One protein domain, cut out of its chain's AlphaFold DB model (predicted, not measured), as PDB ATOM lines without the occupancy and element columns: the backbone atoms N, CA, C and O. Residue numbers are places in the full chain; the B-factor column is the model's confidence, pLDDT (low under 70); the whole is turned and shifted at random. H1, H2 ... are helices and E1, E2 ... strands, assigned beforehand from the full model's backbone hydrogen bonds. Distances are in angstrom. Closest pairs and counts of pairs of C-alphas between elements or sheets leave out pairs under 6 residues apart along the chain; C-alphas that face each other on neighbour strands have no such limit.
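This is residues 97 to 258 and 362 to 386 of the 431 residues of the protein "Nad fad-binding protein" of Lentinula edodes (UniProt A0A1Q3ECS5). A small, strongly twisted sheet, E2, E1, E4, is covered on one face by the helix H4, which crosses it, and a much longer helix, H1, runs along the longest span of the domain and meets H4 crosswise. H2 and H5 pack on H4, H6 packs on the last residues of H1, and residues 104 to 109 and 362 to 367 stick out. The 187 printed residues hold, along the chain, E1, E2, H1, H2, H3, H4, H5, H6, E3 and E4, a mixed class of six named helices and four named strands. The sheet has the order E2, E1, E4 and is mixed, antiparallel between E2 and E1 and parallel between E1 and E4. The whole is compact, with a radius of gyration of the C-alphas of 18.5 A and spans of 58 by 46 by 39 A.

Start at the inner strand E1, residues 97 to 102. On one side of it find E2, residues 111 to 118, an antiparallel neighbour at 163 degrees that forms a hairpin with E1; N 102 and O 111 are 2.8 A apart, and N 98 and O 116 are 2.9 A apart. On the other side find E4, residues 380 to 385, a parallel neighbour at 31 degrees, with N 99 and O 382 2.8 A apart. The sheet is only just strongly twisted, with C-alphas up to 4.4 A off its best plane, and E2 bends by 57 degrees at residue 115. H4, residues 207 to 227, is on this sheet at a height over the sheet of 11.2 A, and the two make two layers, a helix on one face of a sheet. It lies over E1 and E4 and runs across the strands, at 77 degrees to E1 on the local plane; its closest C-alpha pair with E4 is Pro 221 and Leu 382, 6.4 A. H4 is also the hub, touching three helices. H1, residues 142 to 174, touches it with residues 162 to 166 alone, closest at the C-alphas of Leu 166 and Trp 211, 6.7 A, only just about perpendicular at 73 degrees. H5, residues 231 to 236, touches H4 about perpendicular at 78 degrees, with the C-alphas of Ser 224 and Glu 231 closest at 5.5 A. H2, residues 188 to 194, only just touches H4, with 3 pairs of C-alphas within 8 A, the closest those of Ser 192 and Thr 215, 7.2 A. H3, residues 200 to 205, is close to H4 but not clearly touching, the closest C-alphas being those of Ala 202 and Asp 208, 5.6 A. H6, residues 239 to 249, touches H1, with the C-alphas of Ser 174 and Leu 243 closest at 4.6 A. E3, residues 254 to 257, pairs with no named strand. Every O i to N i+4 pair is within hydrogen-bond range in H1, H2, H3 and H6, against 15 of 17 in H4 and 1 of 2 in H5.

Find C-alpha 97 at (-21.416, -4.708, 22.944); E1 runs from there for 15.9 A, and E2 spans 20.5 A. H1 begins at C-alpha 142, (-46.489, -18.357, 13.665), and covers 47.3 A. H4 covers 27.3 A with a kink of 29 degrees near residue 221, and H6 covers 15.5 A. E4, 16.4 A long, ends at C-alpha 385, (-24.495, -1.935, 36.534).

Look for the two C-alphas farthest apart at Ser 141 and Gly 182, 58.6 A. Residues 259 to 361 are not printed, and C-alphas 258 and 362 are 22.1 A apart across this cut. The links E2 to H1, 23 residues, and H1 to H2, 13 residues, are long. The mean pLDDT of the printed part is 91.1, and residues 135 to 145 are under 70.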
ATOM      1  N   SER A  97     -20.068  -4.565  22.382       97.38
ATOM      2  CA  SER A  97     -21.416  -4.708  22.944       97.38
ATOM      3  C   SER A  97     -21.552  -3.840  24.190       97.38
ATOM      4  O   SER A  97     -20.697  -3.924  25.070       97.38
ATOM      5  N   PHE A  98     -22.640  -3.084  24.299       97.12
ATOM      6  CA  PHE A  98     -23.014  -2.354  25.510       97.12
ATOM      7  C   PHE A  98     -24.119  -3.133  26.210       97.12
ATOM      8  O   PHE A  98     -25.142  -3.448  25.594       97.12
ATOM      9  N   SER A  99     -23.875  -3.521  27.456       96.06
ATOM     10  CA  SER A  99     -24.741  -4.419  28.214       96.06
ATOM     11  C   SER A  99     -24.961  -3.918  29.634       96.06
ATOM     12  O   SER A  99     -24.099  -3.259  30.213       96.06
ATOM     13  N   ARG A 100     -26.089  -4.312  30.219       94.06
ATOM     14  CA  ARG A 100     -26.428  -4.058  31.617       94.06
ATOM     15  C   ARG A 100     -26.357  -5.333  32.439       94.06
ATOM     16  O   ARG A 100     -26.893  -6.367  32.034       94.06
ATOM     17  N   LEU A 101     -25.698  -5.243  33.590       93.69
ATOM     18  CA  LEU A 101     -25.652  -6.277  34.614       93.69
ATOM     19  C   LEU A 101     -26.737  -6.016  35.660       93.69
ATOM     20  O   LEU A 101     -26.682  -5.033  36.396       93.69
ATOM     21  N   ILE A 102     -27.660  -6.965  35.772       91.38
ATOM     22  CA  ILE A 102     -28.554  -7.109  36.917       91.38
ATOM     23  C   ILE A 102     -27.889  -8.115  37.865       91.38
ATOM     24  O   ILE A 102     -27.689  -9.272  37.466       91.38
ATOM     25  N   PRO A 103     -27.504  -7.710  39.086       88.19
ATOM     26  CA  PRO A 103     -26.869  -8.611  40.036       88.19
ATOM     27  C   PRO A 103     -27.845  -9.681  40.539       88.19
ATOM     28  O   PRO A 103     -29.064  -9.544  40.444       88.19
ATOM     29  N   GLU A 104     -27.297 -10.758  41.097       87.62
ATOM     30  CA  GLU A 104     -28.109 -11.767  41.771       87.62
ATOM     31  C   GLU A 104     -28.727 -11.178  43.045       87.62
ATOM     32  O   GLU A 104     -28.057 -10.531  43.852       87.62
ATOM     33  N   THR A 105     -30.024 -11.403  43.218       83.62
ATOM     34  CA  THR A 105     -30.791 -11.026  44.405       83.62
ATOM     35  C   THR A 105     -31.572 -12.240  44.901       83.62
ATOM     36  O   THR A 105     -31.683 -13.248  44.207       83.62
ATOM     37  N   VAL A 106     -32.203 -12.128  46.072       81.06
ATOM     38  CA  VAL A 106     -33.090 -13.179  46.612       81.06
ATOM     39  C   VAL A 106     -34.225 -13.547  45.638       81.06
ATOM     40  O   VAL A 106     -34.745 -14.658  45.690       81.06
ATOM     41  N   TYR A 107     -34.600 -12.630  44.739       79.75
ATOM     42  CA  TYR A 107     -35.749 -12.776  43.842       79.75
ATOM     43  C   TYR A 107     -35.378 -12.964  42.364       79.75
ATOM     44  O   TYR A 107     -36.254 -13.293  41.565       79.75
ATOM     45  N   ALA A 108     -34.117 -12.750  41.977       80.75
ATOM     46  CA  ALA A 108     -33.691 -12.794  40.581       80.75
ATOM     47  C   ALA A 108     -32.245 -13.279  40.437       80.75
ATOM     48  O   ALA A 108     -31.352 -12.817  41.141       80.75
ATOM     49  N   SER A 109     -32.013 -14.172  39.475       87.62
ATOM     50  CA  SER A 109     -30.670 -14.610  39.089       87.62
ATOM     51  C   SER A 109     -29.904 -13.492  38.382       87.62
ATOM     52  O   SER A 109     -30.503 -12.727  37.620       87.62
ATOM     53  N   ARG A 110     -28.574 -13.467  38.537       91.56
ATOM     54  CA  ARG A 110     -27.701 -12.540  37.802       91.56
ATOM     55  C   ARG A 110     -27.934 -12.636  36.292       91.56
ATOM     56  O   ARG A 110     -27.847 -13.720  35.716       91.56
ATOM     57  N   LYS A 111     -28.135 -11.496  35.631       93.12
ATOM     58  CA  LYS A 111     -28.394 -11.410  34.187       93.12
ATOM     59  C   LYS A 111     -27.564 -10.299  33.540       93.12
ATOM     60  O   LYS A 111     -27.580  -9.179  34.033       93.12
ATOM     61  N   ILE A 112     -26.893 -10.586  32.424       95.38
ATOM     62  CA  ILE A 112     -26.225  -9.584  31.582       95.38
ATOM     63  C   ILE A 112     -26.937  -9.554  30.242       95.38
ATOM     64  O   ILE A 112     -26.884 -10.511  29.466       95.38
ATOM     65  N   THR A 113     -27.613  -8.436  29.993       94.75
ATOM     66  CA  THR A 113     -28.436  -8.220  28.804       94.75
ATOM     67  C   THR A 113     -27.802  -7.141  27.940       94.75
ATOM     68  O   THR A 113     -27.462  -6.079  28.447       94.75
ATOM     69  N   THR A 114     -27.635  -7.409  26.649       96.00
ATOM     70  CA  THR A 114     -27.059  -6.448  25.701       96.00
ATOM     71  C   THR A 114     -28.129  -5.527  25.128       96.00
ATOM     72  O   THR A 114     -29.180  -5.992  24.687       96.00
ATOM     73  N   ASP A 115     -27.836  -4.230  25.098       93.31
ATOM     74  CA  ASP A 115     -28.722  -3.175  24.598       93.31
ATOM     75  C   ASP A 115     -28.288  -2.654  23.225       93.31
ATOM     76  O   ASP A 115     -29.125  -2.344  22.377       93.31
ATOM     77  N   VAL A 116     -26.975  -2.584  22.975       95.75
ATOM     78  CA  VAL A 116     -26.416  -2.085  21.711       95.75
ATOM     79  C   VAL A 116     -25.275  -2.976  21.245       95.75
ATOM     80  O   VAL A 116     -24.395  -3.344  22.023       95.75
ATOM     81  N   ILE A 117     -25.264  -3.280  19.945       96.94
ATOM     82  CA  ILE A 117     -24.191  -4.021  19.284       96.94
ATOM     83  C   ILE A 117     -23.623  -3.196  18.138       96.94
ATOM     84  O   ILE A 117     -24.337  -2.851  17.198       96.94
ATOM     85  N   TYR A 118     -22.312  -2.987  18.176       95.88
ATOM     86  CA  TYR A 118     -21.514  -2.404  17.108       95.88
ATOM     87  C   TYR A 118     -20.603  -3.472  16.497       95.88
ATOM     88  O   TYR A 118     -19.834  -4.128  17.201       95.88
ATOM     89  N   ASN A 119     -20.666  -3.651  15.177       95.25
ATOM     90  CA  ASN A 119     -20.004  -4.767  14.495       95.25
ATOM     91  C   ASN A 119     -18.569  -4.466  14.018       95.25
ATOM     92  O   ASN A 119     -17.978  -5.296  13.330       95.25
ATOM     93  N   GLY A 120     -17.996  -3.305  14.344       92.38
ATOM     94  CA  GLY A 120     -16.603  -2.996  14.010       92.38
ATOM     95  C   GLY A 120     -16.380  -2.357  12.640       92.38
ATOM     96  O   GLY A 120     -17.222  -1.629  12.104       92.38
ATOM     97  N   ASN A 121     -15.186  -2.608  12.095       87.50
ATOM     98  CA  ASN A 121     -14.687  -2.050  10.829       87.50
ATOM     99  C   ASN A 121     -14.775  -0.511  10.752       87.50
ATOM    100  O   ASN A 121     -15.285   0.038   9.772       87.50
ATOM    101  N   SER A 122     -14.368   0.179  11.825       84.06
ATOM    102  CA  SER A 122     -14.438   1.643  11.967       84.06
ATOM    103  C   SER A 122     -15.820   2.232  11.628       84.06
ATOM    104  O   SER A 122     -15.929   3.343  11.121       84.06
ATOM    105  N   GLY A 123     -16.892   1.480  11.896       83.75
ATOM    106  CA  GLY A 123     -18.286   1.907  11.756       83.75
ATOM    107  C   GLY A 123     -18.961   1.427  10.478       83.75
ATOM    108  O   GLY A 123     -20.184   1.480  10.384       83.75
ATOM    109  N   ILE A 124     -18.201   0.884   9.526       87.31
ATOM    110  CA  ILE A 124     -18.726   0.436   8.229       87.31
ATOM    111  C   ILE A 124     -19.568  -0.840   8.376       87.31
ATOM    112  O   ILE A 124     -20.506  -1.047   7.612       87.31
ATOM    113  N   ALA A 125     -19.275  -1.691   9.367       91.31
ATOM    114  CA  ALA A 125     -20.041  -2.918   9.610       91.31
ATOM    115  C   ALA A 125     -21.396  -2.671  10.314       91.31
ATOM    116  O   ALA A 125     -22.182  -3.604  10.496       91.31
ATOM    117  N   GLY A 126     -21.681  -1.425  10.708       92.00
ATOM    118  CA  GLY A 126     -22.959  -1.020  11.287       92.00
ATOM    119  C   GLY A 126     -23.277  -1.674  12.634       92.00
ATOM    120  O   GLY A 126     -22.390  -2.074  13.394       92.00
ATOM    121  N   MET A 127     -24.575  -1.757  12.929       94.50
ATOM    122  CA  MET A 127     -25.118  -2.294  14.176       94.50
ATOM    123  C   MET A 127     -25.987  -3.527  13.921       94.50
ATOM    124  O   MET A 127     -26.588  -3.657  12.856       94.50
ATOM    125  N   SER A 128     -26.075  -4.413  14.913       93.94
ATOM    126  CA  SER A 128     -26.923  -5.616  14.871       93.94
ATOM    127  C   SER A 128     -28.032  -5.545  15.915       93.94
ATOM    128  O   SER A 128     -27.840  -4.939  16.969       93.94
ATOM    129  N   ILE A 129     -29.165  -6.204  15.653       93.75
ATOM    130  CA  ILE A 129     -30.245  -6.327  16.637       93.75
ATOM    131  C   ILE A 129     -29.796  -7.247  17.790       93.75
ATOM    132  O   ILE A 129     -29.516  -8.430  17.529       93.75
ATOM    133  N   PRO A 130     -29.708  -6.736  19.036       93.81
ATOM    134  CA  PRO A 130     -29.335  -7.542  20.193       93.81
ATOM    135  C   PRO A 130     -30.367  -8.625  20.470       93.81
ATOM    136  O   PRO A 130     -31.553  -8.472  20.156       93.81
ATOM    137  N   SER A 131     -29.938  -9.711  21.105       92.00
ATOM    138  CA  SER A 131     -30.841 -10.812  21.437       92.00
ATOM    139  C   SER A 131     -31.977 -10.406  22.380       92.00
ATOM    140  O   SER A 131     -33.064 -10.968  22.296       92.00
ATOM    141  N   SER A 132     -31.766  -9.388  23.216       88.50
ATOM    142  CA  SER A 132     -32.766  -8.834  24.139       88.50
ATOM    143  C   SER A 132     -33.996  -8.248  23.438       88.50
ATOM    144  O   SER A 132     -35.094  -8.282  23.991       88.50
ATOM    145  N   MET A 133     -33.828  -7.753  22.207       87.62
ATOM    146  CA  MET A 133     -34.908  -7.210  21.379       87.62
ATOM    147  C   MET A 133     -35.595  -8.284  20.533       87.62
ATOM    148  O   MET A 133     -36.671  -8.045  19.983       87.62
ATOM    149  N   ARG A 134     -34.990  -9.472  20.408       82.38
ATOM    150  CA  ARG A 134     -35.586 -10.593  19.683       82.38
ATOM    151  C   ARG A 134     -36.585 -11.283  20.604       82.38
ATOM    152  O   ARG A 134     -36.224 -11.883  21.611       82.38
ATOM    153  N   LEU A 135     -37.864 -11.194  20.258       66.56
ATOM    154  CA  LEU A 135     -38.909 -11.928  20.965       66.56
ATOM    155  C   LEU A 135     -38.670 -13.438  20.804       66.56
ATOM    156  O   LEU A 135     -38.310 -13.910  19.728       66.56
ATOM    157  N   ASN A 136     -38.832 -14.194  21.892       60.03
ATOM    158  CA  ASN A 136     -38.535 -15.625  21.916       60.03
ATOM    159  C   ASN A 136     -39.543 -16.389  21.036       60.03
ATOM    160  O   ASN A 136     -40.679 -16.634  21.448       60.03
ATOM    161  N   GLU A 137     -39.126 -16.770  19.826       53.34
ATOM    162  CA  GLU A 137     -39.980 -17.421  18.818       53.34
ATOM    163  C   GLU A 137     -40.616 -18.730  19.310       53.34
ATOM    164  O   GLU A 137     -41.673 -19.124  18.826       53.34
ATOM    165  N   LYS A 138     -40.030 -19.384  20.325       53.47
ATOM    166  CA  LYS A 138     -40.531 -20.656  20.871       53.47
ATOM    167  C   LYS A 138     -41.868 -20.548  21.619       53.47
ATOM    168  O   LYS A 138     -42.449 -21.581  21.935       53.47
ATOM    169  N   VAL A 139     -42.345 -19.337  21.926       53.41
ATOM    170  CA  VAL A 139     -43.545 -19.111  22.758       53.41
ATOM    171  C   VAL A 139     -44.747 -18.610  21.945       53.41
ATOM    172  O   VAL A 139     -45.884 -18.725  22.400       53.41
ATOM    173  N   LEU A 140     -44.545 -18.084  20.732       57.44
ATOM    174  CA  LEU A 140     -45.611 -17.460  19.941       57.44
ATOM    175  C   LEU A 140     -46.037 -18.332  18.751       57.44
ATOM    176  O   LEU A 140     -45.210 -18.868  18.023       57.44
ATOM    177  N   SER A 141     -47.349 -18.417  18.497       61.19
ATOM    178  CA  SER A 141     -47.875 -18.970  17.236       61.19
ATOM    179  C   SER A 141     -47.291 -18.226  16.020       61.19
ATOM    180  O   SER A 141     -47.001 -17.032  16.121       61.19
ATOM    181  N   SER A 142     -47.192 -18.876  14.857       62.09
ATOM    182  CA  SER A 142     -46.489 -18.357  13.665       62.09
ATOM    183  C   SER A 142     -46.914 -16.950  13.198       62.09
ATOM    184  O   SER A 142     -46.080 -16.181  12.716       62.09
ATOM    185  N   ILE A 143     -48.189 -16.570  13.365       62.44
ATOM    186  CA  ILE A 143     -48.687 -15.227  13.004       62.44
ATOM    187  C   ILE A 143     -48.203 -14.179  14.012       62.44
ATOM    188  O   ILE A 143     -47.712 -13.117  13.627       62.44
ATOM    189  N   HIS A 144     -48.292 -14.497  15.305       68.38
ATOM    190  CA  HIS A 144     -47.790 -13.622  16.357       68.38
ATOM    191  C   HIS A 144     -46.268 -13.469  16.264       68.38
ATOM    192  O   HIS A 144     -45.794 -12.349  16.415       68.38
ATOM    193  N   ALA A 145     -45.531 -14.534  15.922       69.12
ATOM    194  CA  ALA A 145     -44.079 -14.511  15.733       69.12
ATOM    195  C   ALA A 145     -43.643 -13.523  14.627       69.12
ATOM    196  O   ALA A 145     -42.741 -12.706  14.823       69.12
ATOM    197  N   THR A 146     -44.348 -13.528  13.489       73.44
ATOM    198  CA  THR A 146     -44.060 -12.620  12.364       73.44
ATOM    199  C   THR A 146     -44.330 -11.156  12.731       73.44
ATOM    200  O   THR A 146     -43.501 -10.283  12.470       73.44
ATOM    201  N   ALA A 147     -45.462 -10.876  13.387       79.06
ATOM    202  CA  ALA A 147     -45.806  -9.526  13.839       79.06
ATOM    203  C   ALA A 147     -44.839  -9.010  14.921       79.06
ATOM    204  O   ALA A 147     -44.414  -7.855  14.866       79.06
ATOM    205  N   SER A 148     -44.439  -9.869  15.866       76.75
ATOM    206  CA  SER A 148     -43.425  -9.538  16.871       76.75
ATOM    207  C   SER A 148     -42.061  -9.242  16.257       76.75
ATOM    208  O   SER A 148     -41.399  -8.295  16.678       76.75
ATOM    209  N   GLY A 149     -41.658 -10.007  15.238       81.12
ATOM    210  CA  GLY A 149     -40.425  -9.759  14.501       81.12
ATOM    211  C   GLY A 149     -40.462  -8.395  13.816       81.12
ATOM    212  O   GLY A 149     -39.569  -7.578  14.029       81.12
ATOM    213  N   ALA A 150     -41.528  -8.097  13.068       85.44
ATOM    214  CA  ALA A 150     -41.697  -6.803  12.405       85.44
ATOM    215  C   ALA A 150     -41.662  -5.622  13.393       85.44
ATOM    216  O   ALA A 150     -41.029  -4.603  13.115       85.44
ATOM    217  N   TYR A 151     -42.286  -5.774  14.566       87.00
ATOM    218  CA  TYR A 151     -42.223  -4.778  15.634       87.00
ATOM    219  C   TYR A 151     -40.792  -4.580  16.155       87.00
ATOM    220  O   TYR A 151     -40.320  -3.445  16.209       87.00
ATOM    221  N   ALA A 152     -40.075  -5.665  16.469       87.38
ATOM    222  CA  ALA A 152     -38.688  -5.605  16.928       87.38
ATOM    223  C   ALA A 152     -37.768  -4.923  15.900       87.38
ATOM    224  O   ALA A 152     -36.997  -4.034  16.259       87.38
ATOM    225  N   TYR A 153     -37.899  -5.260  14.612       90.69
ATOM    226  CA  TYR A 153     -37.169  -4.590  13.532       90.69
ATOM    227  C   TYR A 153     -37.530  -3.104  13.407       90.69
ATOM    228  O   TYR A 153     -36.644  -2.281  13.172       90.69
ATOM    229  N   GLY A 154     -38.802  -2.739  13.585       91.62
ATOM    230  CA  GLY A 154     -39.250  -1.344  13.574       91.62
ATOM    231  C   GLY A 154     -38.638  -0.519  14.710       91.62
ATOM    232  O   GLY A 154     -38.092   0.558  14.467       91.62
ATOM    233  N   ILE A 155     -38.661  -1.051  15.937       90.81
ATOM    234  CA  ILE A 155     -38.029  -0.424  17.107       90.81
ATOM    235  C   ILE A 155     -36.516  -0.314  16.915       90.81
ATOM    236  O   ILE A 155     -35.956   0.765  17.106       90.81
ATOM    237  N   PHE A 156     -35.863  -1.389  16.470       93.62
ATOM    238  CA  PHE A 156     -34.429  -1.385  16.193       93.62
ATOM    239  C   PHE A 156     -34.060  -0.340  15.130       93.62
ATOM    240  O   PHE A 156     -33.121   0.425  15.320       93.62
ATOM    241  N   THR A 157     -34.843  -0.227  14.054       93.69
ATOM    242  CA  THR A 157     -34.621   0.778  12.998       93.69
ATOM    243  C   THR A 157     -34.735   2.203  13.543       93.69
ATOM    244  O   THR A 157     -33.881   3.044  13.257       93.69
ATOM    245  N   LEU A 158     -35.751   2.480  14.370       92.88
ATOM    246  CA  LEU A 158     -35.900   3.772  15.048       92.88
ATOM    247  C   LEU A 158     -34.727   4.062  15.991       92.88
ATOM    248  O   LEU A 158     -34.233   5.190  16.018       92.88
ATOM    249  N   MET A 159     -34.261   3.059  16.737       92.56
ATOM    250  CA  MET A 159     -33.089   3.182  17.602       92.56
ATOM    251  C   MET A 159     -31.830   3.497  16.788       92.56
ATOM    252  O   MET A 159     -31.119   4.443  17.118       92.56
ATOM    253  N   CYS A 160     -31.583   2.778  15.691       94.06
ATOM    254  CA  CYS A 160     -30.453   3.047  14.804       94.06
ATOM    255  C   CYS A 160     -30.506   4.461  14.223       94.06
ATOM    256  O   CYS A 160     -29.482   5.138  14.176       94.06
ATOM    257  N   PHE A 161     -31.688   4.928  13.818       94.38
ATOM    258  CA  PHE A 161     -31.864   6.282  13.302       94.38
ATOM    259  C   PHE A 161     -31.565   7.347  14.368       94.38
ATOM    260  O   PHE A 161     -30.848   8.309  14.093       94.38
ATOM    261  N   LYS A 162     -32.046   7.156  15.605       93.75
ATOM    262  CA  LYS A 162     -31.724   8.042  16.736       93.75
ATOM    263  C   LYS A 162     -30.225   8.053  17.032       93.75
ATOM    264  O   LYS A 162     -29.633   9.126  17.098       93.75
ATOM    265  N   LEU A 163     -29.602   6.881  17.146       94.88
ATOM    266  CA  LEU A 163     -28.161   6.757  17.379       94.88
ATOM    267  C   LEU A 163     -27.346   7.417  16.263       94.88
ATOM    268  O   LEU A 163     -26.363   8.088  16.555       94.88
ATOM    269  N   LEU A 164     -27.776   7.307  15.004       94.75
ATOM    270  CA  LEU A 164     -27.128   7.985  13.882       94.75
ATOM    271  C   LEU A 164     -27.183   9.513  14.027       94.75
ATOM    272  O   LEU A 164     -26.167  10.177  13.834       94.75
ATOM    273  N   ILE A 165     -28.334  10.080  14.408       95.75
ATOM    274  CA  ILE A 165     -28.468  11.526  14.664       95.75
ATOM    275  C   ILE A 165     -27.530  11.965  15.797       95.75
ATOM    276  O   ILE A 165     -26.843  12.981  15.672       95.75
ATOM    277  N   LEU A 166     -27.488  11.208  16.894       96.62
ATOM    278  CA  LEU A 166     -26.657  11.514  18.063       96.62
ATOM    279  C   LEU A 166     -25.161  11.381  17.743       96.62
ATOM    280  O   LEU A 166     -24.372  12.242  18.132       96.62
ATOM    281  N   TYR A 167     -24.781  10.377  16.952       94.88
ATOM    282  CA  TYR A 167     -23.420  10.201  16.453       94.88
ATOM    283  C   TYR A 167     -22.989  11.365  15.553       94.88
ATOM    284  O   TYR A 167     -21.952  11.977  15.802       94.88
ATOM    285  N   ILE A 168     -23.808  11.744  14.563       95.38
ATOM    286  CA  ILE A 168     -23.542  12.910  13.699       95.38
ATOM    287  C   ILE A 168     -23.410  14.183  14.539       95.38
ATOM    288  O   ILE A 168     -22.535  15.009  14.278       95.38
ATOM    289  N   ARG A 169     -24.245  14.342  15.572       95.12
ATOM    290  CA  ARG A 169     -24.152  15.469  16.504       95.12
ATOM    291  C   ARG A 169     -22.812  15.490  17.237       95.12
ATOM    292  O   ARG A 169     -22.188  16.547  17.273       95.12
ATOM    293  N   VAL A 170     -22.358  14.366  17.796       96.25
ATOM    294  CA  VAL A 170     -21.038  14.284  18.446       96.25
ATOM    295  C   VAL A 170     -19.918  14.602  17.462       96.25
ATOM    296  O   VAL A 170     -19.036  15.388  17.803       96.25
ATOM    297  N   LEU A 171     -19.965  14.060  16.240       95.50
ATOM    298  CA  LEU A 171     -18.973  14.372  15.211       95.50
ATOM    299  C   LEU A 171     -18.933  15.870  14.918       95.50
ATOM    300  O   LEU A 171     -17.860  16.464  14.939       95.50
ATOM    301  N   PHE A 172     -20.096  16.494  14.719       96.50
ATOM    302  CA  PHE A 172     -20.195  17.930  14.478       96.50
ATOM    303  C   PHE A 172     -19.614  18.750  15.636       96.50
ATOM    304  O   PHE A 172     -18.825  19.659  15.404       96.50
ATOM    305  N   LEU A 173     -19.949  18.399  16.881       95.81
ATOM    306  CA  LEU A 173     -19.438  19.072  18.081       95.81
ATOM    307  C   LEU A 173     -17.944  18.812  18.340       95.81
ATOM    308  O   LEU A 173     -17.330  19.542  19.113       95.81
ATOM    309  N   SER A 174     -17.362  17.786  17.715       96.62
ATOM    310  CA  SER A 174     -15.936  17.460  17.834       96.62
ATOM    311  C   SER A 174     -15.065  18.270  16.872       96.62
ATOM    312  O   SER A 174     -13.875  18.449  17.138       96.62
ATOM    313  N   ILE A 175     -15.643  18.813  15.794       96.50
ATOM    314  CA  ILE A 175     -14.939  19.675  14.836       96.50
ATOM    315  C   ILE A 175     -14.464  20.948  15.560       96.50
ATOM    316  O   ILE A 175     -15.306  21.662  16.110       96.50
ATOM    317  N   PRO A 176     -13.163  21.303  15.507       94.81
ATOM    318  CA  PRO A 176     -12.603  22.429  16.261       94.81
ATOM    319  C   PRO A 176     -13.366  23.753  16.124       94.81
ATOM    320  O   PRO A 176     -13.580  24.443  17.114       94.81
ATOM    321  N   ILE A 177     -13.845  24.086  14.919       94.44
ATOM    322  CA  ILE A 177     -14.540  25.357  14.653       94.44
ATOM    323  C   ILE A 177     -15.955  25.433  15.252       94.44
ATOM    324  O   ILE A 177     -16.511  26.521  15.370       94.44
ATOM    325  N   PHE A 178     -16.548  24.290  15.611       93.56
ATOM    326  CA  PHE A 178     -17.896  24.199  16.181       93.56
ATOM    327  C   PHE A 178     -17.888  23.927  17.690       93.56
ATOM    328  O   PHE A 178     -18.955  23.781  18.293       93.56
ATOM    329  N   ARG A 179     -16.705  23.864  18.316       93.44
ATOM    330  CA  ARG A 179     -16.591  23.671  19.763       93.44
ATOM    331  C   ARG A 179     -17.060  24.926  20.515       93.44
ATOM    332  O   ARG A 179     -16.829  26.041  20.045       93.44
ATOM    333  N   PRO A 180     -17.712  24.772  21.682       90.31
ATOM    334  CA  PRO A 180     -18.051  25.902  22.541       90.31
ATOM    335  C   PRO A 180     -16.810  26.705  22.952       90.31
ATOM    336  O   PRO A 180     -15.724  26.153  23.102       90.31
ATOM    337  N   GLN A 181     -16.978  28.006  23.188       90.00
ATOM    338  CA  GLN A 181     -15.913  28.837  23.749       90.00
ATOM    339  C   GLN A 181     -15.566  28.368  25.173       90.00
ATOM    340  O   GLN A 181     -16.474  28.142  25.974       90.00
ATOM    341  N   GLY A 182     -14.273  28.251  25.492       91.50
ATOM    342  CA  GLY A 182     -13.803  27.775  26.799       91.50
ATOM    343  C   GLY A 182     -13.825  26.251  26.958       91.50
ATOM    344  O   GLY A 182     -13.807  25.761  28.084       91.50
ATOM    345  N   VAL A 183     -13.914  25.488  25.859       93.88
ATOM    346  CA  VAL A 183     -13.930  24.013  25.869       93.88
ATOM    347  C   VAL A 183     -12.707  23.405  26.569       93.88
ATOM    348  O   VAL A 183     -12.817  22.347  27.184       93.88
ATOM    349  N   GLU A 184     -11.574  24.102  26.530       92.94
ATOM    350  CA  GLU A 184     -10.302  23.751  27.161       92.94
ATOM    351  C   GLU A 184     -10.371  23.697  28.700       92.94
ATOM    352  O   GLU A 184      -9.584  23.000  29.339       92.94
ATOM    353  N   GLU A 185     -11.344  24.390  29.301       94.88
ATOM    354  CA  GLU A 185     -11.593  24.403  30.748       94.88
ATOM    355  C   GLU A 185     -12.826  23.565  31.140       94.88
ATOM    356  O   GLU A 185     -13.119  23.394  32.326       94.88
ATOM    357  N   MET A 186     -13.567  23.021  30.166       97.12
ATOM    358  CA  MET A 186     -14.794  22.266  30.426       97.12
ATOM    359  C   MET A 186     -14.523  20.798  30.751       97.12
ATOM    360  O   MET A 186     -13.761  20.101  30.079       97.12
ATOM    361  N   THR A 187     -15.266  20.284  31.728       97.88
ATOM    362  CA  THR A 187     -15.385  18.841  31.960       97.88
ATOM    363  C   THR A 187     -16.374  18.204  30.986       97.88
ATOM    364  O   THR A 187     -17.298  18.863  30.491       97.88
ATOM    365  N   PHE A 188     -16.242  16.899  30.757       97.94
ATOM    366  CA  PHE A 188     -17.173  16.130  29.928       97.94
ATOM    367  C   PHE A 188     -18.625  16.217  30.428       97.94
ATOM    368  O   PHE A 188     -19.566  16.340  29.635       97.94
ATOM    369  N   ARG A 189     -18.824  16.258  31.750       97.44
ATOM    370  CA  ARG A 189     -20.124  16.492  32.398       97.44
ATOM    371  C   ARG A 189     -20.731  17.837  32.013       97.44
ATOM    372  O   ARG A 189     -21.887  17.901  31.602       97.44
ATOM    373  N   THR A 190     -19.958  18.912  32.142       97.25
ATOM    374  CA  THR A 190     -20.437  20.268  31.840       97.25
ATOM    375  C   THR A 190     -20.746  20.403  30.354       97.25
ATOM    376  O   THR A 190     -21.806  20.906  29.978       97.25
ATOM    377  N   TRP A 191     -19.860  19.883  29.502       97.50
ATOM    378  CA  TRP A 191     -20.049  19.897  28.059       97.50
ATOM    379  C   TRP A 191     -21.304  19.133  27.639       97.50
ATOM    380  O   TRP A 191     -22.133  19.709  26.937       97.50
ATOM    381  N   SER A 192     -21.508  17.898  28.105       96.50
ATOM    382  CA  SER A 192     -22.669  17.081  27.714       96.50
ATOM    383  C   SER A 192     -24.006  17.704  28.144       96.50
ATOM    384  O   SER A 192     -24.956  17.734  27.358       96.50
ATOM    385  N   ALA A 193     -24.069  18.303  29.338       95.75
ATOM    386  CA  ALA A 193     -25.238  19.053  29.802       95.75
ATOM    387  C   ALA A 193     -25.476  20.344  28.990       95.75
ATOM    388  O   ALA A 193     -26.618  20.714  28.687       95.75
ATOM    389  N   SER A 194     -24.401  21.044  28.612       94.81
ATOM    390  CA  SER A 194     -24.481  22.284  27.828       94.81
ATOM    391  C   SER A 194     -24.908  22.035  26.376       94.81
ATOM    392  O   SER A 194     -25.625  22.848  25.794       94.81
ATOM    393  N   THR A 195     -24.530  20.882  25.817       94.56
ATOM    394  CA  THR A 195     -24.791  20.479  24.430       94.56
ATOM    395  C   THR A 195     -26.023  19.592  24.277       94.56
ATOM    396  O   THR A 195     -26.321  19.144  23.168       94.56
ATOM    397  N   THR A 196     -26.799  19.387  25.342       95.62
ATOM    398  CA  THR A 196     -28.096  18.700  25.260       95.62
ATOM    399  C   THR A 196     -29.037  19.450  24.302       95.62
ATOM    400  O   THR A 196     -29.184  20.670  24.439       95.62
ATOM    401  N   PRO A 197     -29.673  18.776  23.320       94.31
ATOM    402  CA  PRO A 197     -30.663  19.398  22.442       94.31
ATOM    403  C   PRO A 197     -31.788  20.075  23.237       94.31
ATOM    404  O   PRO A 197     -32.317  19.511  24.186       94.31
ATOM    405  N   ARG A 198     -32.169  21.298  22.854       92.62
ATOM    406  CA  ARG A 198     -33.233  22.070  23.519       92.62
ATOM    407  C   ARG A 198     -34.257  22.571  22.506       92.62
ATOM    408  O   ARG A 198     -33.987  22.646  21.311       92.62
ATOM    409  N   GLY A 199     -35.429  22.953  23.007       93.81
ATOM    410  CA  GLY A 199     -36.522  23.508  22.211       93.81
ATOM    411  C   GLY A 199     -37.639  22.505  21.927       93.81
ATOM    412  O   GLY A 199     -37.614  21.365  22.385       93.81
ATOM    413  N   PHE A 200     -38.648  22.961  21.186       92.81
ATOM    414  CA  PHE A 200     -39.876  22.198  20.949       92.81
ATOM    415  C   PHE A 200     -39.619  20.891  20.187       92.81
ATOM    416  O   PHE A 200     -40.042  19.832  20.635       92.81
ATOM    417  N   ILE A 201     -38.851  20.946  19.092       90.75
ATOM    418  CA  ILE A 201     -38.537  19.771  18.260       90.75
ATOM    419  C   ILE A 201     -37.805  18.700  19.073       90.75
ATOM    420  O   ILE A 201     -38.180  17.532  19.008       90.75
ATOM    421  N   ALA A 202     -36.799  19.090  19.865       92.56
ATOM    422  CA  ALA A 202     -36.037  18.160  20.697       92.56
ATOM    423  C   ALA A 202     -36.945  17.409  21.681       92.56
ATOM    424  O   ALA A 202     -36.888  16.186  21.735       92.56
ATOM    425  N   ARG A 203     -37.851  18.124  22.361       92.75
ATOM    426  CA  ARG A 203     -38.814  17.532  23.303       92.75
ATOM    427  C   ARG A 203     -39.840  16.636  22.613       92.75
ATOM    428  O   ARG A 203     -40.107  15.536  23.074       92.75
ATOM    429  N   CYS A 204     -40.398  17.071  21.484       92.19
ATOM    430  CA  CYS A 204     -41.369  16.270  20.732       92.19
ATOM    431  C   CYS A 204     -40.759  14.990  20.146       92.19
ATOM    432  O   CYS A 204     -41.471  14.011  19.943       92.19
ATOM    433  N   THR A 205     -39.453  14.994  19.872       90.69
ATOM    434  CA  THR A 205     -38.716  13.834  19.345       90.69
ATOM    435  C   THR A 205     -37.979  13.038  20.427       90.69
ATOM    436  O   THR A 205     -37.386  12.007  20.107       90.69
ATOM    437  N   MET A 206     -38.031  13.483  21.690       94.19
ATOM    438  CA  MET A 206     -37.267  12.944  22.828       94.19
ATOM    439  C   MET A 206     -35.745  12.916  22.597       94.19
ATOM    440  O   MET A 206     -35.041  12.070  23.142       94.19
ATOM    441  N   LEU A 207     -35.218  13.808  21.751       94.38
ATOM    442  CA  LEU A 207     -33.778  13.894  21.472       94.38
ATOM    443  C   LEU A 207     -32.982  14.482  22.641       94.38
ATOM    444  O   LEU A 207     -31.777  14.265  22.722       94.38
ATOM    445  N   ASP A 208     -33.635  15.237  23.519       94.00
ATOM    446  CA  ASP A 208     -33.055  15.712  24.773       94.00
ATOM    447  C   ASP A 208     -32.767  14.545  25.723       94.00
ATOM    448  O   ASP A 208     -31.624  14.383  26.147       94.00
ATOM    449  N   LEU A 209     -33.760  13.688  25.978       94.31
ATOM    450  CA  LEU A 209     -33.586  12.490  26.802       94.31
ATOM    451  C   LEU A 209     -32.621  11.490  26.151       94.31
ATOM    452  O   LEU A 209     -31.682  11.035  26.799       94.31
ATOM    453  N   ALA A 210     -32.774  11.233  24.848       95.38
ATOM    454  CA  ALA A 210     -31.904  10.306  24.127       95.38
ATOM    455  C   ALA A 210     -30.431  10.755  24.116       95.38
ATOM    456  O   ALA A 210     -29.539   9.918  24.048       95.38
ATOM    457  N   TRP A 211     -30.146  12.062  24.184       97.19
ATOM    458  CA  TRP A 211     -28.776  12.566  24.328       97.19
ATOM    459  C   TRP A 211     -28.171  12.242  25.695       97.19
ATOM    460  O   TRP A 211     -26.989  11.901  25.780       97.19
ATOM    461  N   VAL A 212     -28.974  12.347  26.756       95.06
ATOM    462  CA  VAL A 212     -28.552  12.008  28.120       95.06
ATOM    463  C   VAL A 212     -28.252  10.512  28.214       95.06
ATOM    464  O   VAL A 212     -27.134  10.165  28.589       95.06
ATOM    465  N   GLU A 213     -29.179   9.664  27.761       94.00
ATOM    466  CA  GLU A 213     -29.013   8.202  27.696       94.00
ATOM    467  C   GLU A 213     -27.804   7.819  26.835       94.00
ATOM    468  O   GLU A 213     -26.938   7.073  27.261       94.00
ATOM    469  N   PHE A 214     -27.649   8.406  25.647       96.31
ATOM    470  CA  PHE A 214     -26.492   8.135  24.790       96.31
ATOM    471  C   PHE A 214     -25.157   8.524  25.437       96.31
ATOM    472  O   PHE A 214     -24.149   7.835  25.273       96.31
ATOM    473  N   THR A 215     -25.135   9.623  26.189       96.12
ATOM    474  CA  THR A 215     -23.935  10.016  26.928       96.12
ATOM    475  C   THR A 215     -23.648   9.021  28.054       96.12
ATOM    476  O   THR A 215     -22.512   8.574  28.178       96.12
ATOM    477  N   GLN A 216     -24.662   8.676  28.848       94.69
ATOM    478  CA  GLN A 216     -24.565   7.791  30.012       94.69
ATOM    479  C   GLN A 216     -24.260   6.341  29.644       94.69
ATOM    480  O   GLN A 216     -23.356   5.757  30.221       94.69
ATOM    481  N   ASP A 217     -24.956   5.790  28.656       93.31
ATOM    482  CA  ASP A 217     -24.967   4.353  28.380       93.31
ATOM    483  C   ASP A 217     -24.001   3.957  27.257       93.31
ATOM    484  O   ASP A 217     -23.656   2.783  27.115       93.31
ATOM    485  N   LEU A 218     -23.553   4.918  26.434       95.38
ATOM    486  CA  LEU A 218     -22.600   4.659  25.349       95.38
ATOM    487  C   LEU A 218     -21.287   5.421  25.530       95.38
ATOM    488  O   LEU A 218     -20.229   4.794  25.597       95.38
ATOM    489  N   LEU A 219     -21.313   6.757  25.596       96.88
ATOM    490  CA  LEU A 219     -20.065   7.536  25.607       96.88
ATOM    491  C   LEU A 219     -19.252   7.321  26.887       96.88
ATOM    492  O   LEU A 219     -18.040   7.132  26.810       96.88
ATOM    493  N   VAL A 220     -19.896   7.343  28.055       96.62
ATOM    494  CA  VAL A 220     -19.214   7.191  29.347       96.62
ATOM    495  C   VAL A 220     -18.572   5.808  29.497       96.62
ATOM    496  O   VAL A 220     -17.369   5.777  29.762       96.62
ATOM    497  N   PRO A 221     -19.265   4.674  29.260       96.00
ATOM    498  CA  PRO A 221     -18.642   3.355  29.283       96.00
ATOM    499  C   PRO A 221     -17.504   3.229  28.270       96.00
ATOM    500  O   PRO A 221     -16.444   2.689  28.592       96.00
ATOM    501  N   LEU A 222     -17.677   3.779  27.061       95.56
ATOM    502  CA  LEU A 222     -16.638   3.754  26.033       95.56
ATOM    503  C   LEU A 222     -15.372   4.489  26.493       95.56
ATOM    504  O   LEU A 222     -14.279   3.928  26.427       95.56
ATOM    505  N   PHE A 223     -15.505   5.717  26.996       96.25
ATOM    506  CA  PHE A 223     -14.359   6.479  27.496       96.25
ATOM    507  C   PHE A 223     -13.805   5.926  28.814       96.25
ATOM    508  O   PHE A 223     -12.602   6.010  29.037       96.25
ATOM    509  N   SER A 224     -14.630   5.288  29.644       94.88
ATOM    510  CA  SER A 224     -14.191   4.525  30.821       94.88
ATOM    511  C   SER A 224     -13.234   3.406  30.414       94.88
ATOM    512  O   SER A 224     -12.134   3.299  30.963       94.88
ATOM    513  N   ALA A 225     -13.578   2.650  29.366       92.94
ATOM    514  CA  ALA A 225     -12.702   1.627  28.802       92.94
ATOM    515  C   ALA A 225     -11.414   2.226  28.203       92.94
ATOM    516  O   ALA A 225     -10.323   1.734  28.494       92.94
ATOM    517  N   VAL A 226     -11.511   3.312  27.424       91.88
ATOM    518  CA  VAL A 226     -10.345   3.990  26.814       91.88
ATOM    519  C   VAL A 226      -9.385   4.536  27.874       91.88
ATOM    520  O   VAL A 226      -8.176   4.330  27.784       91.88
ATOM    521  N   CYS A 227      -9.906   5.209  28.898       91.88
ATOM    522  CA  CYS A 227      -9.113   5.799  29.975       91.88
ATOM    523  C   CYS A 227      -8.704   4.781  31.046       91.88
ATOM    524  O   CYS A 227      -7.840   5.088  31.866       91.88
ATOM    525  N   THR A 228      -9.309   3.586  31.058       91.88
ATOM    526  CA  THR A 228      -9.146   2.590  32.131       91.88
ATOM    527  C   THR A 228      -9.442   3.215  33.506       91.88
ATOM    528  O   THR A 228      -8.690   3.051  34.471       91.88
ATOM    529  N   ALA A 229     -10.530   3.987  33.574       92.19
ATOM    530  CA  ALA A 229     -10.888   4.817  34.719       92.19
ATOM    531  C   ALA A 229     -12.383   4.686  35.052       92.19
ATOM    532  O   ALA A 229     -13.180   4.490  34.141       92.19
ATOM    533  N   PRO A 230     -12.787   4.843  36.327       92.62
ATOM    534  CA  PRO A 230     -14.197   4.824  36.704       92.62
ATOM    535  C   PRO A 230     -15.023   5.873  35.951       92.62
ATOM    536  O   PRO A 230     -14.541   6.971  35.671       92.62
ATOM    537  N   GLU A 231     -16.301   5.580  35.715       92.56
ATOM    538  CA  GLU A 231     -17.233   6.480  35.019       92.56
ATOM    539  C   GLU A 231     -17.314   7.873  35.669       92.56
ATOM    540  O   GLU A 231     -17.357   8.891  34.978       92.56
ATOM    541  N   SER A 232     -17.240   7.948  37.004       92.75
ATOM    542  CA  SER A 232     -17.181   9.219  37.741       92.75
ATOM    543  C   SER A 232     -16.021  10.106  37.288       92.75
ATOM    544  O   SER A 232     -16.198  11.309  37.118       92.75
ATOM    545  N   ASN A 233     -14.852   9.512  37.045       94.38
ATOM    546  CA  ASN A 233     -13.658  10.228  36.609       94.38
ATOM    547  C   ASN A 233     -13.754  10.634  35.135       94.38
ATOM    548  O   ASN A 233     -13.246  11.689  34.767       94.38
ATOM    549  N   VAL A 234     -14.424   9.834  34.300       95.88
ATOM    550  CA  VAL A 234     -14.690  10.170  32.890       95.88
ATOM    551  C   VAL A 234     -15.536  11.437  32.786       95.88
ATOM    552  O   VAL A 234     -15.252  12.304  31.964       95.88
ATOM    553  N   TYR A 235     -16.541  11.593  33.646       96.50
ATOM    554  CA  TYR A 235     -17.357  12.807  33.680       96.50
ATOM    555  C   TYR A 235     -16.569  14.075  34.018       96.50
ATOM    556  O   TYR A 235     -16.879  15.148  33.493       96.50
ATOM    557  N   ASP A 236     -15.572  13.959  34.887       95.56
ATOM    558  CA  ASP A 236     -14.763  15.092  35.332       95.56
ATOM    559  C   ASP A 236     -13.522  15.303  34.441       95.56
ATOM    560  O   ASP A 236     -12.767  16.255  34.634       95.56
ATOM    561  N   HIS A 237     -13.332  14.451  33.426       95.56
ATOM    562  CA  HIS A 237     -12.249  14.559  32.457       95.56
ATOM    563  C   HIS A 237     -12.405  15.823  31.591       95.56
ATOM    564  O   HIS A 237     -13.532  16.145  31.191       95.56
ATOM    565  N   PRO A 238     -11.306  16.523  31.242       96.75
ATOM    566  CA  PRO A 238     -11.334  17.593  30.249       96.75
ATOM    567  C   PRO A 238     -11.941  17.102  28.934       96.75
ATOM    568  O   PRO A 238     -11.466  16.123  28.353       96.75
ATOM    569  N   VAL A 239     -13.002  17.764  28.473       97.56
ATOM    570  CA  VAL A 239     -13.748  17.300  27.297       97.56
ATOM    571  C   VAL A 239     -12.973  17.496  25.999       97.56
ATOM    572  O   VAL A 239     -13.149  16.718  25.068       97.56
ATOM    573  N   GLU A 240     -12.101  18.506  25.941       96.81
ATOM    574  CA  GLU A 240     -11.284  18.808  24.762       96.81
ATOM    575  C   GLU A 240     -10.516  17.571  24.280       96.81
ATOM    576  O   GLU A 240     -10.549  17.258  23.093       96.81
ATOM    577  N   GLU A 241      -9.922  16.812  25.203       95.69
ATOM    578  CA  GLU A 241      -9.146  15.614  24.875       95.69
ATOM    579  C   GLU A 241     -10.030  14.514  24.248       95.69
ATOM    580  O   GLU A 241      -9.593  13.810  23.337       95.69
ATOM    581  N   PHE A 242     -11.296  14.389  24.669       97.12
ATOM    582  CA  PHE A 242     -12.257  13.463  24.055       97.12
ATOM    583  C   PHE A 242     -12.711  13.933  22.673       97.12
ATOM    584  O   PHE A 242     -12.822  13.117  21.757       97.12
ATOM    585  N   LEU A 243     -12.945  15.235  22.494       97.38
ATOM    586  CA  LEU A 243     -13.326  15.803  21.198       97.38
ATOM    587  C   LEU A 243     -12.185  15.701  20.182       97.38
ATOM    588  O   LEU A 243     -12.436  15.391  19.019       97.38
ATOM    589  N   ASP A 244     -10.943  15.918  20.612       96.00
ATOM    590  CA  ASP A 244      -9.751  15.679  19.795       96.00
ATOM    591  C   ASP A 244      -9.626  14.212  19.427       96.00
ATOM    592  O   ASP A 244      -9.418  13.898  18.257       96.00
ATOM    593  N   TYR A 245      -9.811  13.311  20.394       95.75
ATOM    594  CA  TYR A 245      -9.781  11.883  20.118       95.75
ATOM    595  C   TYR A 245     -10.821  11.497  19.063       95.75
ATOM    596  O   TYR A 245     -10.463  10.880  18.067       95.75
ATOM    597  N   ILE A 246     -12.080  11.924  19.202       95.31
ATOM    598  CA  ILE A 246     -13.139  11.650  18.217       95.31
ATOM    599  C   ILE A 246     -12.795  12.239  16.842       95.31
ATOM    600  O   ILE A 246     -12.934  11.562  15.823       95.31
ATOM    601  N   TRP A 247     -12.361  13.500  16.802       96.12
ATOM    602  CA  TRP A 247     -12.082  14.209  15.555       96.12
ATOM    603  C   TRP A 247     -10.902  13.602  14.793       96.12
ATOM    604  O   TRP A 247     -11.021  13.301  13.607       96.12
ATOM    605  N   LEU A 248      -9.779  13.387  15.478       95.25
ATOM    606  CA  LEU A 248      -8.536  12.908  14.873       95.25
ATOM    607  C   LEU A 248      -8.601  11.430  14.484       95.25
ATOM    608  O   LEU A 248      -7.830  10.981  13.644       95.25
ATOM    609  N   THR A 249      -9.511  10.660  15.076       92.62
ATOM    610  CA  THR A 249      -9.675   9.234  14.763       92.62
ATOM    611  C   THR A 249     -10.758   8.948  13.723       92.62
ATOM    612  O   THR A 249     -10.920   7.800  13.289       92.62
ATOM    613  N   LEU A 250     -11.493   9.968  13.276       91.44
ATOM    614  CA  LEU A 250     -12.558   9.811  12.294       91.44
ATOM    615  C   LEU A 250     -12.015   9.247  10.972       91.44
ATOM    616  O   LEU A 250     -11.109   9.803  10.362       91.44
ATOM    617  N   GLY A 251     -12.583   8.130  10.510       88.69
ATOM    618  CA  GLY A 251     -12.152   7.463   9.273       88.69
ATOM    619  C   GLY A 251     -10.837   6.683   9.389       88.69
ATOM    620  O   GLY A 251     -10.377   6.109   8.403       88.69
ATOM    621  N   HIS A 252     -10.246   6.617  10.582       92.19
ATOM    622  CA  HIS A 252      -9.003   5.904  10.843       92.19
ATOM    623  C   HIS A 252      -9.236   4.514  11.457       92.19
ATOM    624  O   HIS A 252     -10.291   4.214  12.022       92.19
ATOM    625  N   HIS A 253      -8.221   3.652  11.357       93.00
ATOM    626  CA  HIS A 253      -8.275   2.264  11.821       93.00
ATOM    627  C   HIS A 253      -7.549   2.049  13.143       93.00
ATOM    628  O   HIS A 253      -6.556   2.722  13.436       93.00
ATOM    629  N   HIS A 254      -8.031   1.065  13.897       93.38
ATOM    630  CA  HIS A 254      -7.376   0.584  15.105       93.38
ATOM    631  C   HIS A 254      -6.304  -0.447  14.761       93.38
ATOM    632  O   HIS A 254      -6.459  -1.253  13.841       93.38
ATOM    633  N   TYR A 255      -5.222  -0.452  15.532       94.94
ATOM    634  CA  TYR A 255      -4.081  -1.333  15.346       94.94
ATOM    635  C   TYR A 255      -3.619  -1.947  16.666       94.94
ATOM    636  O   TYR A 255      -3.750  -1.351  17.737       94.94
ATOM    637  N   VAL A 256      -3.029  -3.135  16.559       94.25
ATOM    638  CA  VAL A 256      -2.323  -3.831  17.644       94.25
ATOM    639  C   VAL A 256      -0.988  -4.359  17.131       94.25
ATOM    640  O   VAL A 256      -0.870  -4.726  15.957       94.25
ATOM    641  N   VAL A 257       0.019  -4.421  18.002       94.25
ATOM    642  CA  VAL A 257       1.325  -5.015  17.675       94.25
ATOM    643  C   VAL A 257       1.169  -6.528  17.500       94.25
ATOM    644  O   VAL A 257       0.477  -7.177  18.282       94.25
ATOM    645  N   LEU A 258       1.786  -7.104  16.465       90.12
ATOM    646  CA  LEU A 258       1.593  -8.520  16.124       90.12
ATOM    647  C   LEU A 258       2.172  -9.480  17.168       90.12
ATOM    648  O   LEU A 258       1.522 -10.466  17.509       90.12
ATOM    649  N   ILE A 362      -8.065  -7.885  35.605       91.19
ATOM    650  CA  ILE A 362      -8.143  -9.316  35.904       91.19
ATOM    651  C   ILE A 362      -8.176 -10.079  34.586       91.19
ATOM    652  O   ILE A 362      -9.109  -9.934  33.802       91.19
ATOM    653  N   ASN A 363      -7.185 -10.940  34.369       90.75
ATOM    654  CA  ASN A 363      -7.258 -11.942  33.313       90.75
ATOM    655  C   ASN A 363      -7.997 -13.165  33.856       90.75
ATOM    656  O   ASN A 363      -7.561 -13.768  34.836       90.75
ATOM    657  N   HIS A 364      -9.098 -13.540  33.217       92.31
ATOM    658  CA  HIS A 364      -9.916 -14.682  33.614       92.31
ATOM    659  C   HIS A 364     -10.387 -15.468  32.389       92.31
ATOM    660  O   HIS A 364     -10.389 -14.974  31.264       92.31
ATOM    661  N   THR A 365     -10.818 -16.704  32.626       90.75
ATOM    662  CA  THR A 365     -11.560 -17.526  31.657       90.75
ATOM    663  C   THR A 365     -13.034 -17.672  32.041       90.75
ATOM    664  O   THR A 365     -13.765 -18.422  31.397       90.75
ATOM    665  N   ASP A 366     -13.476 -16.971  33.093       93.31
ATOM    666  CA  ASP A 366     -14.856 -17.011  33.569       93.31
ATOM    667  C   ASP A 366     -15.812 -16.410  32.531       93.31
ATOM    668  O   ASP A 366     -15.823 -15.204  32.284       93.31
ATOM    669  N   SER A 367     -16.618 -17.273  31.914       91.62
ATOM    670  CA  SER A 367     -17.594 -16.882  30.902       91.62
ATOM    671  C   SER A 367     -18.831 -16.191  31.475       91.62
ATOM    672  O   SER A 367     -19.611 -15.649  30.692       91.62
ATOM    673  N   SER A 368     -19.036 -16.219  32.799       91.31
ATOM    674  CA  SER A 368     -20.168 -15.561  33.470       91.31
ATOM    675  C   SER A 368     -20.057 -14.030  33.471       91.31
ATOM    676  O   SER A 368     -21.058 -13.332  33.638       91.31
ATOM    677  N   LEU A 369     -18.860 -13.500  33.202       92.62
ATOM    678  CA  LEU A 369     -18.579 -12.068  33.060       92.62
ATOM    679  C   LEU A 369     -18.832 -11.533  31.637       92.62
ATOM    680  O   LEU A 369     -18.486 -10.400  31.331       92.62
ATOM    681  N   MET A 370     -19.431 -12.341  30.759       95.56
ATOM    682  CA  MET A 370     -19.791 -11.971  29.386       95.56
ATOM    683  C   MET A 370     -21.318 -11.852  29.245       95.56
ATOM    684  O   MET A 370     -22.038 -12.410  30.078       95.56
ATOM    685  N   PRO A 371     -21.834 -11.209  28.175       96.25
ATOM    686  CA  PRO A 371     -23.254 -11.279  27.830       96.25
ATOM    687  C   PRO A 371     -23.792 -12.714  27.835       96.25
ATOM    688  O   PRO A 371     -23.130 -13.635  27.344       96.25
ATOM    689  N   ASP A 372     -24.995 -12.903  28.384       95.00
ATOM    690  CA  ASP A 372     -25.567 -14.244  28.579       95.00
ATOM    691  C   ASP A 372     -25.876 -14.937  27.259       95.00
ATOM    692  O   ASP A 372     -25.695 -16.150  27.120       95.00
ATOM    693  N   ASN A 373     -26.309 -14.161  26.267       94.62
ATOM    694  CA  ASN A 373     -26.484 -14.670  24.923       94.62
ATOM    695  C   ASN A 373     -25.149 -14.653  24.173       94.62
ATOM    696  O   ASN A 373     -24.515 -13.612  24.003       94.62
ATOM    697  N   ILE A 374     -24.740 -15.820  23.679       94.69
ATOM    698  CA  ILE A 374     -23.501 -15.979  22.918       94.69
ATOM    699  C   ILE A 374     -23.477 -15.147  21.628       94.69
ATOM    700  O   ILE A 374     -22.402 -14.717  21.218       94.69
ATOM    701  N   GLU A 375     -24.635 -14.880  21.017       94.50
ATOM    702  CA  GLU A 375     -24.744 -14.082  19.790       94.50
ATOM    703  C   GLU A 375     -24.435 -12.597  20.006       94.50
ATOM    704  O   GLU A 375     -24.077 -11.897  19.052       94.50
ATOM    705  N   ASP A 376     -24.534 -12.125  21.250       96.25
ATOM    706  CA  ASP A 376     -24.302 -10.727  21.608       96.25
ATOM    707  C   ASP A 376     -22.844 -10.461  22.011       96.25
ATOM    708  O   ASP A 376     -22.420  -9.308  22.041       96.25
ATOM    709  N   LYS A 377     -22.046 -11.508  22.261       96.56
ATOM    710  CA  LYS A 377     -20.637 -11.374  22.657       96.56
ATOM    711  C   LYS A 377     -19.814 -10.739  21.539       96.56
ATOM    712  O   LYS A 377     -19.886 -11.167  20.383       96.56
ATOM    713  N   ARG A 378     -19.011  -9.734  21.875       96.44
ATOM    714  CA  ARG A 378     -18.112  -9.032  20.944       96.44
ATOM    715  C   ARG A 378     -16.666  -9.073  21.417       96.44
ATOM    716  O   ARG A 378     -16.378  -9.661  22.459       96.44
ATOM    717  N   ASP A 379     -15.757  -8.488  20.637       94.94
ATOM    718  CA  ASP A 379     -14.343  -8.400  21.027       94.94
ATOM    719  C   ASP A 379     -14.198  -7.652  22.357       94.94
ATOM    720  O   ASP A 379     -13.423  -8.050  23.224       94.94
ATOM    721  N   LEU A 380     -14.992  -6.591  22.524       95.31
ATOM    722  CA  LEU A 380     -15.039  -5.756  23.715       95.31
ATOM    723  C   LEU A 380     -16.479  -5.663  24.223       95.31
ATOM    724  O   LEU A 380     -17.389  -5.260  23.502       95.31
ATOM    725  N   ASN A 381     -16.692  -6.050  25.480       96.56
ATOM    726  CA  ASN A 381     -18.019  -6.120  26.088       96.56
ATOM    727  C   ASN A 381     -18.050  -5.135  27.255       96.56
ATOM    728  O   ASN A 381     -17.461  -5.392  28.301       96.56
ATOM    729  N   LEU A 382     -18.686  -3.987  27.040       96.44
ATOM    730  CA  LEU A 382     -18.838  -2.937  28.036       96.44
ATOM    731  C   LEU A 382     -20.083  -3.251  28.857       96.44
ATOM    732  O   LEU A 382     -21.186  -3.316  28.313       96.44
ATOM    733  N   ILE A 383     -19.886  -3.516  30.145       95.06
ATOM    734  CA  ILE A 383     -20.941  -3.949  31.057       95.06
ATOM    735  C   ILE A 383     -21.034  -2.932  32.189       95.06
ATOM    736  O   ILE A 383     -20.106  -2.827  32.992       95.06
ATOM    737  N   SER A 384     -22.158  -2.225  32.262       92.00
ATOM    738  CA  SER A 384     -22.467  -1.302  33.358       92.00
ATOM    739  C   SER A 384     -23.495  -1.930  34.300       92.00
ATOM    740  O   SER A 384     -24.280  -2.798  33.909       92.00
ATOM    741  N   LEU A 385     -23.468  -1.533  35.573       89.38
ATOM    742  CA  LEU A 385     -24.495  -1.935  36.534       89.38
ATOM    743  C   LEU A 385     -25.807  -1.235  36.190       89.38
ATOM    744  O   LEU A 385     -25.814  -0.042  35.904       89.38
ATOM    745  N   ASP A 386     -26.911  -1.971  36.244       78.19
ATOM    746  CA  ASP A 386     -28.227  -1.367  36.085       78.19
ATOM    747  C   ASP A 386     -28.548  -0.508  37.320       78.19
ATOM    748  O   ASP A 386     -28.726  -1.028  38.424       78.19
TER     749      ASP A 386